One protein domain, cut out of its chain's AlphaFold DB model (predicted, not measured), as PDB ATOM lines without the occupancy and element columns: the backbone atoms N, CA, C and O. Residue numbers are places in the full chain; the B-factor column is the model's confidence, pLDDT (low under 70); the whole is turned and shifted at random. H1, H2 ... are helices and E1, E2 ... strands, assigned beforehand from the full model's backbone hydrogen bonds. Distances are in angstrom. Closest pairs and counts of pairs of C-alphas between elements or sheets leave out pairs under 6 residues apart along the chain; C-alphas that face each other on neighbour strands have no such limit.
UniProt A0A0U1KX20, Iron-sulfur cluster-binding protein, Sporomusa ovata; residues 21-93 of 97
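What this domain is: This is residues 21 to 93 of the 97 residues of the protein "Iron-sulfur cluster-binding protein" of Sporomusa ovata (UniProt A0A0U1KX20). Picture a loose rod with one helix, H2, running along its middle, a two-stranded hairpin, E1 and E2, at one end, and short helix H1 among long loops at the other end. From the hairpin the chain comes back to short helix H3, where the last printed residue ends 5.5 A from the first, measured between the C-alphas of Cys 21 and Cys 93. The printed part has 73 residues, with three named helices and two named strands in the order H1, H2, E1, E2, H3; the sheet is E1 - E2, antiparallel. The class is mixed, helices and strands, with under half of the residues in named elements. The whole is loose, with a radius of gyration of the C-alphas of 16.1 A and spans of 50 by 22 by 22 A.

How they stand to each other: Start at the sheet, where E1, residues 69 to 73, and E2, residues 78 to 82, form a hairpin of antiparallel strands, with 136 degrees between their directions. Look at C-alphas 70 and 81, which face each other at 4.3 A. Then check N 82 and O 69, at 2.8 A, and N 71 and O 80, at 2.9 A, both within hydrogen-bond range. Step back along the chain to H2, residues 54 to 67, which is joined to E1 by a tight link of 1 residue. H2 and E2 are near each other, with 5 pairs of C-alphas within 10 A. Farther out, H1, residues 37 to 40, is apart from H2, and H3, residues 88 to 91, is apart from both. In H2, 8 of 10 O i to N i+4 pairs are within hydrogen-bond range; H1 and H3 are too short for such a pair.

Where its parts are: Find C-alpha 69 at (24.471, -37.539, 12.974), where E1 begins its 11.5 A; E2 covers 11.4 A. Find C-alpha 54 at (9.996, -27.334, -3.276); from there H2 runs 19.7 A to C-alpha 67. H1 and H3 each measure 5.1 A, and H3 ends at C-alpha 91, at (14.097, -45.420, -4.014).

The domain as a whole: Look for the greatest distance between the C-alphas of Ala 38 and Glu 77, 50.6 A apart. The link from H1 to H2 is long, with 13 residues, 41 to 53; the links from E1 to E2 and from E2 to H3 are tight. Residues 21 to 36 also hold no named element. The printed part has no cut. In the B-factor column of this model, the mean pLDDT of the printed part is 95.6, and no printed residue is under 70.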
ATOM      1  N   CYS A  21       6.835 -43.028  -6.952       93.88
ATOM      2  CA  CYS A  21       7.716 -41.969  -6.471       93.88
ATOM      3  C   CYS A  21       6.923 -40.777  -5.913       93.88
ATOM      4  O   CYS A  21       7.231 -40.286  -4.829       93.88
ATOM      5  N   ILE A  22       5.851 -40.383  -6.598       93.88
ATOM      6  CA  ILE A  22       4.960 -39.288  -6.208       93.88
ATOM      7  C   ILE A  22       4.155 -39.664  -4.957       93.88
ATOM      8  O   ILE A  22       4.074 -38.880  -4.012       93.88
ATOM      9  N   ARG A  23       3.607 -40.887  -4.919       94.44
ATOM     10  CA  ARG A  23       2.788 -41.388  -3.799       94.44
ATOM     11  C   ARG A  23       3.588 -41.623  -2.517       94.44
ATOM     12  O   ARG A  23       3.021 -41.564  -1.434       94.44
ATOM     13  N   SER A  24       4.890 -41.883  -2.631       96.12
ATOM     14  CA  SER A  24       5.781 -42.138  -1.490       96.12
ATOM     15  C   SER A  24       6.243 -40.884  -0.739       96.12
ATOM     16  O   SER A  24       6.928 -41.003   0.275       96.12
ATOM     17  N   CYS A  25       5.924 -39.683  -1.236       97.69
ATOM     18  CA  CYS A  25       6.444 -38.450  -0.656       97.69
ATOM     19  C   CYS A  25       5.861 -38.205   0.752       97.69
ATOM     20  O   CYS A  25       4.651 -38.001   0.869       97.69
ATOM     21  N   PRO A  26       6.695 -38.133   1.810       97.94
ATOM     22  CA  PRO A  26       6.205 -37.969   3.181       97.94
ATOM     23  C   PRO A  26       5.565 -36.598   3.432       97.94
ATOM     24  O   PRO A  26       4.691 -36.479   4.282       97.94
ATOM     25  N   GLN A  27       5.972 -35.574   2.674       98.44
ATOM     26  CA  GLN A  27       5.465 -34.200   2.796       98.44
ATOM     27  C   GLN A  27       4.410 -33.860   1.745       98.44
ATOM     28  O   GLN A  27       4.086 -32.691   1.557       98.44
ATOM     29  N   GLN A  28       3.929 -34.860   0.997       97.81
ATOM     30  CA  GLN A  28       2.942 -34.666  -0.065       97.81
ATOM     31  C   GLN A  28       3.341 -33.560  -1.063       97.81
ATOM     32  O   GLN A  28       2.495 -32.854  -1.604       97.81
ATOM     33  N   ALA A  29       4.639 -33.437  -1.362       98.25
ATOM     34  CA  ALA A  29       5.193 -32.380  -2.210       98.25
ATOM     35  C   ALA A  29       4.713 -32.428  -3.672       98.25
ATOM     36  O   ALA A  29       5.166 -31.628  -4.472       98.25
ATOM     37  N   PHE A  30       3.831 -33.359  -4.023       97.75
ATOM     38  CA  PHE A  30       3.251 -33.551  -5.348       97.75
ATOM     39  C   PHE A  30       1.714 -33.422  -5.356       97.75
ATOM     40  O   PHE A  30       1.079 -33.769  -6.354       97.75
ATOM     41  N   ALA A  31       1.101 -33.010  -4.240       96.75
ATOM     42  CA  ALA A  31      -0.348 -33.072  -4.047       96.75
ATOM     43  C   ALA A  31      -1.145 -32.037  -4.855       96.75
ATOM     44  O   ALA A  31      -2.295 -32.300  -5.200       96.75
ATOM     45  N   GLU A  32      -0.550 -30.890  -5.174       96.94
ATOM     46  CA  GLU A  32      -1.239 -29.758  -5.802       96.94
ATOM     47  C   GLU A  32      -0.552 -29.350  -7.101       96.94
ATOM     48  O   GLU A  32       0.671 -29.395  -7.184       96.94
ATOM     49  N   ILE A  33      -1.321 -28.920  -8.108       97.25
ATOM     50  CA  ILE A  33      -0.763 -28.284  -9.310       97.25
ATOM     51  C   ILE A  33      -0.360 -26.849  -8.952       97.25
ATOM     52  O   ILE A  33      -1.217 -26.039  -8.613       97.25
ATOM     53  N   LEU A  34       0.932 -26.538  -9.048       96.75
ATOM     54  CA  LEU A  34       1.505 -25.228  -8.714       96.75
ATOM     55  C   LEU A  34       1.895 -24.401  -9.938       96.75
ATOM     56  O   LEU A  34       2.027 -23.185  -9.843       96.75
ATOM     57  N   TYR A  35       2.141 -25.067 -11.065       96.12
ATOM     58  CA  TYR A  35       2.649 -24.438 -12.274       96.12
ATOM     59  C   TYR A  35       1.843 -24.892 -13.481       96.12
ATOM     60  O   TYR A  35       1.727 -26.092 -13.733       96.12
ATOM     61  N   THR A  36       1.349 -23.940 -14.266       96.62
ATOM     62  CA  THR A  36       0.835 -24.208 -15.613       96.62
ATOM     63  C   THR A  36       1.908 -23.929 -16.673       96.62
ATOM     64  O   THR A  36       2.832 -23.153 -16.419       96.62
ATOM     65  N   PRO A  37       1.807 -24.499 -17.892       97.31
ATOM     66  CA  PRO A  37       2.766 -24.208 -18.961       97.31
ATOM     67  C   PRO A  37       2.856 -22.721 -19.318       97.31
ATOM     68  O   PRO A  37       3.941 -22.226 -19.610       97.31
ATOM     69  N   ALA A  38       1.729 -22.003 -19.261       96.94
ATOM     70  CA  ALA A  38       1.671 -20.578 -19.568       96.94
ATOM     71  C   ALA A  38       2.446 -19.738 -18.542       96.94
ATOM     72  O   ALA A  38       3.218 -18.864 -18.925       96.94
ATOM     73  N   GLU A  39       2.281 -20.028 -17.250       95.25
ATOM     74  CA  GLU A  39       2.977 -19.317 -16.168       95.25
ATOM     75  C   GLU A  39       4.455 -19.708 -16.079       95.25
ATOM     76  O   GLU A  39       5.305 -18.885 -15.751       95.25
ATOM     77  N   TYR A  40       4.763 -20.972 -16.371       93.94
ATOM     78  CA  TYR A  40       6.110 -21.523 -16.263       93.94
ATOM     79  C   TYR A  40       6.963 -21.280 -17.523       93.94
ATOM     80  O   TYR A  40       8.187 -21.399 -17.481       93.94
ATOM     81  N   GLY A  41       6.331 -20.944 -18.652       96.31
ATOM     82  CA  GLY A  41       6.995 -20.626 -19.919       96.31
ATOM     83  C   GLY A  41       7.528 -21.835 -20.698       96.31
ATOM     84  O   GLY A  41       8.274 -21.651 -21.657       96.31
ATOM     85  N   ARG A  42       7.174 -23.067 -20.301       94.25
ATOM     86  CA  ARG A  42       7.519 -24.311 -21.014       94.25
ATOM     87  C   ARG A  42       6.544 -25.446 -20.694       94.25
ATOM     88  O   ARG A  42       5.866 -25.409 -19.669       94.25
ATOM     89  N   ASN A  43       6.518 -26.472 -21.543       92.56
ATOM     90  CA  ASN A  43       5.653 -27.644 -21.366       92.56
ATOM     91  C   ASN A  43       6.223 -28.655 -20.353       92.56
ATOM     92  O   ASN A  43       5.469 -29.411 -19.745       92.56
ATOM     93  N   GLU A  44       7.541 -28.673 -20.138       90.75
ATOM     94  CA  GLU A  44       8.213 -29.595 -19.218       90.75
ATOM     95  C   GLU A  44       8.112 -29.097 -17.772       90.75
ATOM     96  O   GLU A  44       8.979 -28.391 -17.250       90.75
ATOM     97  N   LEU A  45       7.035 -29.447 -17.087       95.12
ATOM     98  CA  LEU A  45       6.766 -28.897 -15.765       95.12
ATOM     99  C   LEU A  45       7.494 -29.646 -14.626       95.12
ATOM    100  O   LEU A  45       7.753 -30.850 -14.731       95.12
ATOM    101  N   PRO A  46       7.793 -28.977 -13.493       94.19
ATOM    102  CA  PRO A  46       8.271 -29.642 -12.279       94.19
ATOM    103  C   PRO A  46       7.327 -30.766 -11.833       94.19
ATOM    104  O   PRO A  46       6.111 -30.599 -11.837       94.19
ATOM    105  N   GLY A  47       7.863 -31.929 -11.459       92.50
ATOM    106  CA  GLY A  47       7.029 -33.093 -11.120       92.50
ATOM    107  C   GLY A  47       6.225 -33.658 -12.303       92.50
ATOM    108  O   GLY A  47       5.241 -34.361 -12.099       92.50
ATOM    109  N   ARG A  48       6.626 -33.357 -13.547       91.19
ATOM    110  CA  ARG A  48       5.956 -33.692 -14.823       91.19
ATOM    111  C   ARG A  48       4.650 -32.945 -15.081       91.19
ATOM    112  O   ARG A  48       4.387 -32.577 -16.217       91.19
ATOM    113  N   LYS A  49       3.846 -32.713 -14.041       94.25
ATOM    114  CA  LYS A  49       2.514 -32.088 -14.130       94.25
ATOM    115  C   LYS A  49       2.473 -30.661 -13.572       94.25
ATOM    116  O   LYS A  49       1.411 -30.060 -13.528       94.25
ATOM    117  N   GLY A  50       3.611 -30.133 -13.117       96.69
ATOM    118  CA  GLY A  50       3.683 -28.841 -12.432       96.69
ATOM    119  C   GLY A  50       3.326 -28.929 -10.960       96.69
ATOM    120  O   GLY A  50       3.002 -27.916 -10.359       96.69
ATOM    121  N   ASN A  51       3.370 -30.127 -10.378       96.94
ATOM    122  CA  ASN A  51       2.883 -30.385  -9.030       96.94
ATOM    123  C   ASN A  51       3.971 -30.473  -7.960       96.94
ATOM    124  O   ASN A  51       3.658 -30.678  -6.795       96.94
ATOM    125  N   TYR A  52       5.247 -30.339  -8.327       97.38
ATOM    126  CA  TYR A  52       6.324 -30.430  -7.347       97.38
ATOM    127  C   TYR A  52       6.498 -29.132  -6.541       97.38
ATOM    128  O   TYR A  52       6.973 -28.119  -7.056       97.38
ATOM    129  N   SER A  53       6.186 -29.200  -5.249       97.94
ATOM    130  CA  SER A  53       6.396 -28.156  -4.251       97.94
ATOM    131  C   SER A  53       7.761 -28.293  -3.586       97.94
ATOM    132  O   SER A  53       7.958 -29.090  -2.664       97.94
ATOM    133  N   ARG A  54       8.711 -27.442  -3.986       96.56
ATOM    134  CA  ARG A  54       9.996 -27.334  -3.276       96.56
ATOM    135  C   ARG A  54       9.805 -26.892  -1.822       96.56
ATOM    136  O   ARG A  54      10.552 -27.332  -0.958       96.56
ATOM    137  N   ILE A  55       8.807 -26.050  -1.552       97.81
ATOM    138  CA  ILE A  55       8.514 -25.557  -0.200       97.81
ATOM    139  C   ILE A  55       8.088 -26.718   0.705       97.81
ATOM    140  O   ILE A  55       8.641 -26.862   1.790       97.81
ATOM    141  N   ALA A  56       7.183 -27.588   0.242       98.31
ATOM    142  CA  ALA A  56       6.781 -28.768   1.007       98.31
ATOM    143  C   ALA A  56       7.935 -29.775   1.156       98.31
ATOM    144  O   ALA A  56       8.168 -30.293   2.243       98.31
ATOM    145  N   CYS A  57       8.717 -30.016   0.096       98.38
ATOM    146  CA  CYS A  57       9.881 -30.906   0.170       98.38
ATOM    147  C   CYS A  57      10.934 -30.416   1.185       98.38
ATOM    148  O   CYS A  57      11.471 -31.210   1.960       98.38
ATOM    149  N   ASN A  58      11.167 -29.100   1.253       98.44
ATOM    150  CA  ASN A  58      12.095 -28.494   2.209       98.44
ATOM    151  C   ASN A  58      11.712 -28.760   3.675       98.44
ATOM    152  O   ASN A  58      12.595 -28.746   4.530       98.44
ATOM    153  N   VAL A  59      10.437 -29.039   3.981       98.69
ATOM    154  CA  VAL A  59      10.028 -29.457   5.332       98.69
ATOM    155  C   VAL A  59      10.746 -30.748   5.724       98.69
ATOM    156  O   VAL A  59      11.323 -30.818   6.808       98.69
ATOM    157  N   GLN A  60      10.795 -31.741   4.826       98.62
ATOM    158  CA  GLN A  60      11.535 -32.977   5.086       98.62
ATOM    159  C   GLN A  60      13.036 -32.719   5.180       98.62
ATOM    160  O   GLN A  60      13.675 -33.258   6.073       98.62
ATOM    161  N   MET A  61      13.589 -31.859   4.319       98.38
ATOM    162  CA  MET A  61      15.013 -31.520   4.377       98.38
ATOM    163  C   MET A  61      15.410 -30.920   5.728       98.38
ATOM    164  O   MET A  61      16.430 -31.311   6.282       98.38
ATOM    165  N   GLY A  62      14.587 -30.029   6.290       98.62
ATOM    166  CA  GLY A  62      14.824 -29.470   7.623       98.62
ATOM    167  C   GLY A  62      14.758 -30.526   8.731       98.62
ATOM    168  O   GLY A  62      15.566 -30.500   9.659       98.62
ATOM    169  N   ILE A  63      13.838 -31.493   8.618       98.62
ATOM    170  CA  ILE A  63      13.773 -32.649   9.527       98.62
ATOM    171  C   ILE A  63      15.050 -33.492   9.405       98.62
ATOM    172  O   ILE A  63      15.676 -33.806  10.415       98.62
ATOM    173  N   ASP A  64      15.474 -33.820   8.185       98.56
ATOM    174  CA  ASP A  64      16.659 -34.641   7.927       98.56
ATOM    175  C   ASP A  64      17.937 -33.948   8.425       98.56
ATOM    176  O   ASP A  64      18.799 -34.575   9.046       98.56
ATOM    177  N   GLU A  65      18.043 -32.634   8.221       98.44
ATOM    178  CA  GLU A  65      19.120 -31.799   8.752       98.44
ATOM    179  C   GLU A  65      19.157 -31.825  10.275       98.44
ATOM    180  O   GLU A  65      20.237 -31.944  10.855       98.44
ATOM    181  N   ALA A  66      18.004 -31.747  10.942       98.19
ATOM    182  CA  ALA A  66      17.928 -31.851  12.395       98.19
ATOM    183  C   ALA A  66      18.341 -33.248  12.900       98.19
ATOM    184  O   ALA A  66      18.981 -33.346  13.946       98.19
ATOM    185  N   LEU A  67      18.035 -34.305  12.140       97.75
ATOM    186  CA  LEU A  67      18.356 -35.699  12.470       97.75
ATOM    187  C   LEU A  67      19.781 -36.133  12.089       97.75
ATOM    188  O   LEU A  67      20.207 -37.215  12.495       97.75
ATOM    189  N   GLY A  68      20.513 -35.329  11.311       97.12
ATOM    190  CA  GLY A  68      21.872 -35.652  10.873       97.12
ATOM    191  C   GLY A  68      22.816 -35.953  12.042       97.12
ATOM    192  O   GLY A  68      22.820 -35.242  13.049       97.12
ATOM    193  N   GLN A  69      23.641 -36.991  11.895       96.44
ATOM    194  CA  GLN A  69      24.471 -37.539  12.974       96.44
ATOM    195  C   GLN A  69      25.963 -37.315  12.709       96.44
ATOM    196  O   GLN A  69      26.379 -37.272  11.550       96.44
ATOM    197  N   PRO A  70      26.793 -37.159  13.754       95.88
ATOM    198  CA  PRO A  70      28.239 -37.159  13.591       95.88
ATOM    199  C   PRO A  70      28.709 -38.556  13.171       95.88
ATOM    200  O   PRO A  70      28.515 -39.526  13.900       95.88
ATOM    201  N   GLU A  71      29.357 -38.657  12.017       95.56
ATOM    202  CA  GLU A  71      29.952 -39.898  11.524       95.56
ATOM    203  C   GLU A  71      31.420 -39.652  11.134       95.56
ATOM    204  O   GLU A  71      31.808 -38.553  10.719       95.56
ATOM    205  N   MET A  72      32.255 -40.682  11.290       93.31
ATOM    206  CA  MET A  72      33.627 -40.677  10.790       93.31
ATOM    207  C   MET A  72      33.594 -40.861   9.273       93.31
ATOM    208  O   MET A  72      33.210 -41.927   8.796       93.31
ATOM    209  N   VAL A  73      33.989 -39.843   8.509       89.81
ATOM    210  CA  VAL A  73      33.974 -39.931   7.043       89.81
ATOM    211  C   VAL A  73      35.347 -40.370   6.549       89.81
ATOM    212  O   VAL A  73      36.322 -39.639   6.729       89.81
ATOM    213  N   ALA A  74      35.403 -41.560   5.941       83.44
ATOM    214  CA  ALA A  74      36.642 -42.249   5.565       83.44
ATOM    215  C   ALA A  74      37.598 -41.370   4.742       83.44
ATOM    216  O   ALA A  74      38.779 -41.297   5.058       83.44
ATOM    217  N   ASP A  75      37.072 -40.633   3.764       89.44
ATOM    218  CA  ASP A  75      37.884 -39.825   2.844       89.44
ATOM    219  C   ASP A  75      38.461 -38.546   3.472       89.44
ATOM    220  O   ASP A  75      39.322 -37.898   2.879       89.44
ATOM    221  N   TYR A  76      37.977 -38.145   4.651       83.88
ATOM    222  CA  TYR A  76      38.342 -36.871   5.279       83.88
ATOM    223  C   TYR A  76      39.016 -37.025   6.644       83.88
ATOM    224  O   TYR A  76      39.378 -36.003   7.228       83.88
ATOM    225  N   GLU A  77      39.113 -38.250   7.176       89.19
ATOM    226  CA  GLU A  77      39.687 -38.570   8.497       89.19
ATOM    227  C   GLU A  77      39.206 -37.637   9.632       89.19
ATOM    228  O   GLU A  77      39.873 -37.444  10.647       89.19
ATOM    229  N   ARG A  78      38.006 -37.053   9.489       91.00
ATOM    230  CA  ARG A  78      37.383 -36.161  10.478       91.00
ATOM    231  C   ARG A  78      35.907 -36.480  10.681       91.00
ATOM    232  O   ARG A  78      35.220 -36.932   9.762       91.00
ATOM    233  N   VAL A  79      35.423 -36.249  11.899       93.50
ATOM    234  CA  VAL A  79      34.005 -36.413  12.230       93.50
ATOM    235  C   VAL A  79      33.229 -35.270  11.589       93.50
ATOM    236  O   VAL A  79      33.535 -34.099  11.815       93.50
ATOM    237  N   MET A  80      32.232 -35.606  10.777       94.12
ATOM    238  CA  MET A  80      31.350 -34.634  10.136       94.12
ATOM    239  C   MET A  80      29.899 -34.986  10.423       94.12
ATOM    240  O   MET A  80      29.555 -36.152  10.597       94.12
ATOM    241  N   LYS A  81      29.030 -33.973  10.451       95.31
ATOM    242  CA  LYS A  81      27.588 -34.204  10.485       95.31
ATOM    243  C   LYS A  81      27.150 -34.747   9.125       95.31
ATOM    244  O   LYS A  81      27.135 -34.008   8.143       95.31
ATOM    245  N   VAL A  82      26.806 -36.027   9.075       95.75
ATOM    246  CA  VAL A  82      26.271 -36.695   7.891       95.75
ATOM    247  C   VAL A  82      24.753 -36.603   7.932       95.75
ATOM    248  O   VAL A  82      24.101 -37.038   8.882       95.75
ATOM    249  N   ILE A  83      24.189 -36.003   6.888       97.38
ATOM    250  CA  ILE A  83      22.747 -35.841   6.722       97.38
ATOM    251  C   ILE A  83      22.279 -36.852   5.683       97.38
ATOM    252  O   ILE A  83      22.792 -36.901   4.565       97.38
ATOM    253  N   LYS A  84      21.287 -37.657   6.056       96.75
ATOM    254  CA  LYS A  84      20.647 -38.621   5.160       96.75
ATOM    255  C   LYS A  84      19.334 -38.018   4.687       96.75
ATOM    256  O   LYS A  84      18.297 -38.255   5.292       96.75
ATOM    257  N   TYR A  85      19.408 -37.212   3.630       98.00
ATOM    258  CA  TYR A  85      18.218 -36.611   3.035       98.00
ATOM    259  C   TYR A  85      17.255 -37.679   2.506       98.00
ATOM    260  O   TYR A  85      17.675 -38.737   2.025       98.00
ATOM    261  N   CYS A  86      15.960 -37.383   2.579       97.94
ATOM    262  CA  CYS A  86      14.895 -38.211   2.045       97.94
ATOM    263  C   CYS A  86      15.113 -38.489   0.556       97.94
ATOM    264  O   CYS A  86      15.235 -37.577  -0.255       97.94
ATOM    265  N   ARG A  87      15.102 -39.777   0.204       96.62
ATOM    266  CA  ARG A  87      15.219 -40.268  -1.177       96.62
ATOM    267  C   ARG A  87      14.059 -41.176  -1.573       96.62
ATOM    268  O   ARG A  87      14.209 -42.089  -2.380       96.62
ATOM    269  N   GLN A  88      12.899 -40.994  -0.939       96.81
ATOM    270  CA  GLN A  88      11.743 -41.868  -1.156       96.81
ATOM    271  C   GLN A  88      11.292 -41.857  -2.621       96.81
ATOM    272  O   GLN A  88      10.994 -42.920  -3.165       96.81
ATOM    273  N   CYS A  89      11.311 -40.702  -3.292       95.12
ATOM    274  CA  CYS A  89      10.956 -40.624  -4.707       95.12
ATOM    275  C   CYS A  89      11.917 -41.420  -5.603       95.12
ATOM    276  O   CYS A  89      11.469 -42.085  -6.535       95.12
ATOM    277  N   GLU A  90      13.213 -41.407  -5.306       94.19
ATOM    278  CA  GLU A  90      14.233 -42.152  -6.040       94.19
ATOM    279  C   GLU A  90      14.152 -43.650  -5.734       94.19
ATOM    280  O   GLU A  90      14.113 -44.466  -6.651       94.19
ATOM    281  N   CYS A  91      14.079 -44.025  -4.455       95.00
ATOM    282  CA  CYS A  91      14.097 -45.420  -4.014       95.00
ATOM    283  C   CYS A  91      12.816 -46.190  -4.367       95.00
ATOM    284  O   CYS A  91      12.852 -47.415  -4.485       95.00
ATOM    285  N   ASN A  92      11.689 -45.499  -4.554       95.12
ATOM    286  CA  ASN A  92      10.441 -46.120  -5.004       95.12
ATOM    287  C   ASN A  92      10.287 -46.148  -6.534       95.12
ATOM    288  O   ASN A  92       9.341 -46.764  -7.034       95.12
ATOM    289  N   CYS A  93      11.190 -45.515  -7.289       94.00
ATOM    290  CA  CYS A  93      11.154 -45.541  -8.747       94.00
ATOM    291  C   CYS A  93      11.531 -46.942  -9.273       94.00
ATOM    292  O   CYS A  93      12.622 -47.424  -8.970       94.00
TER     293      CYS A  93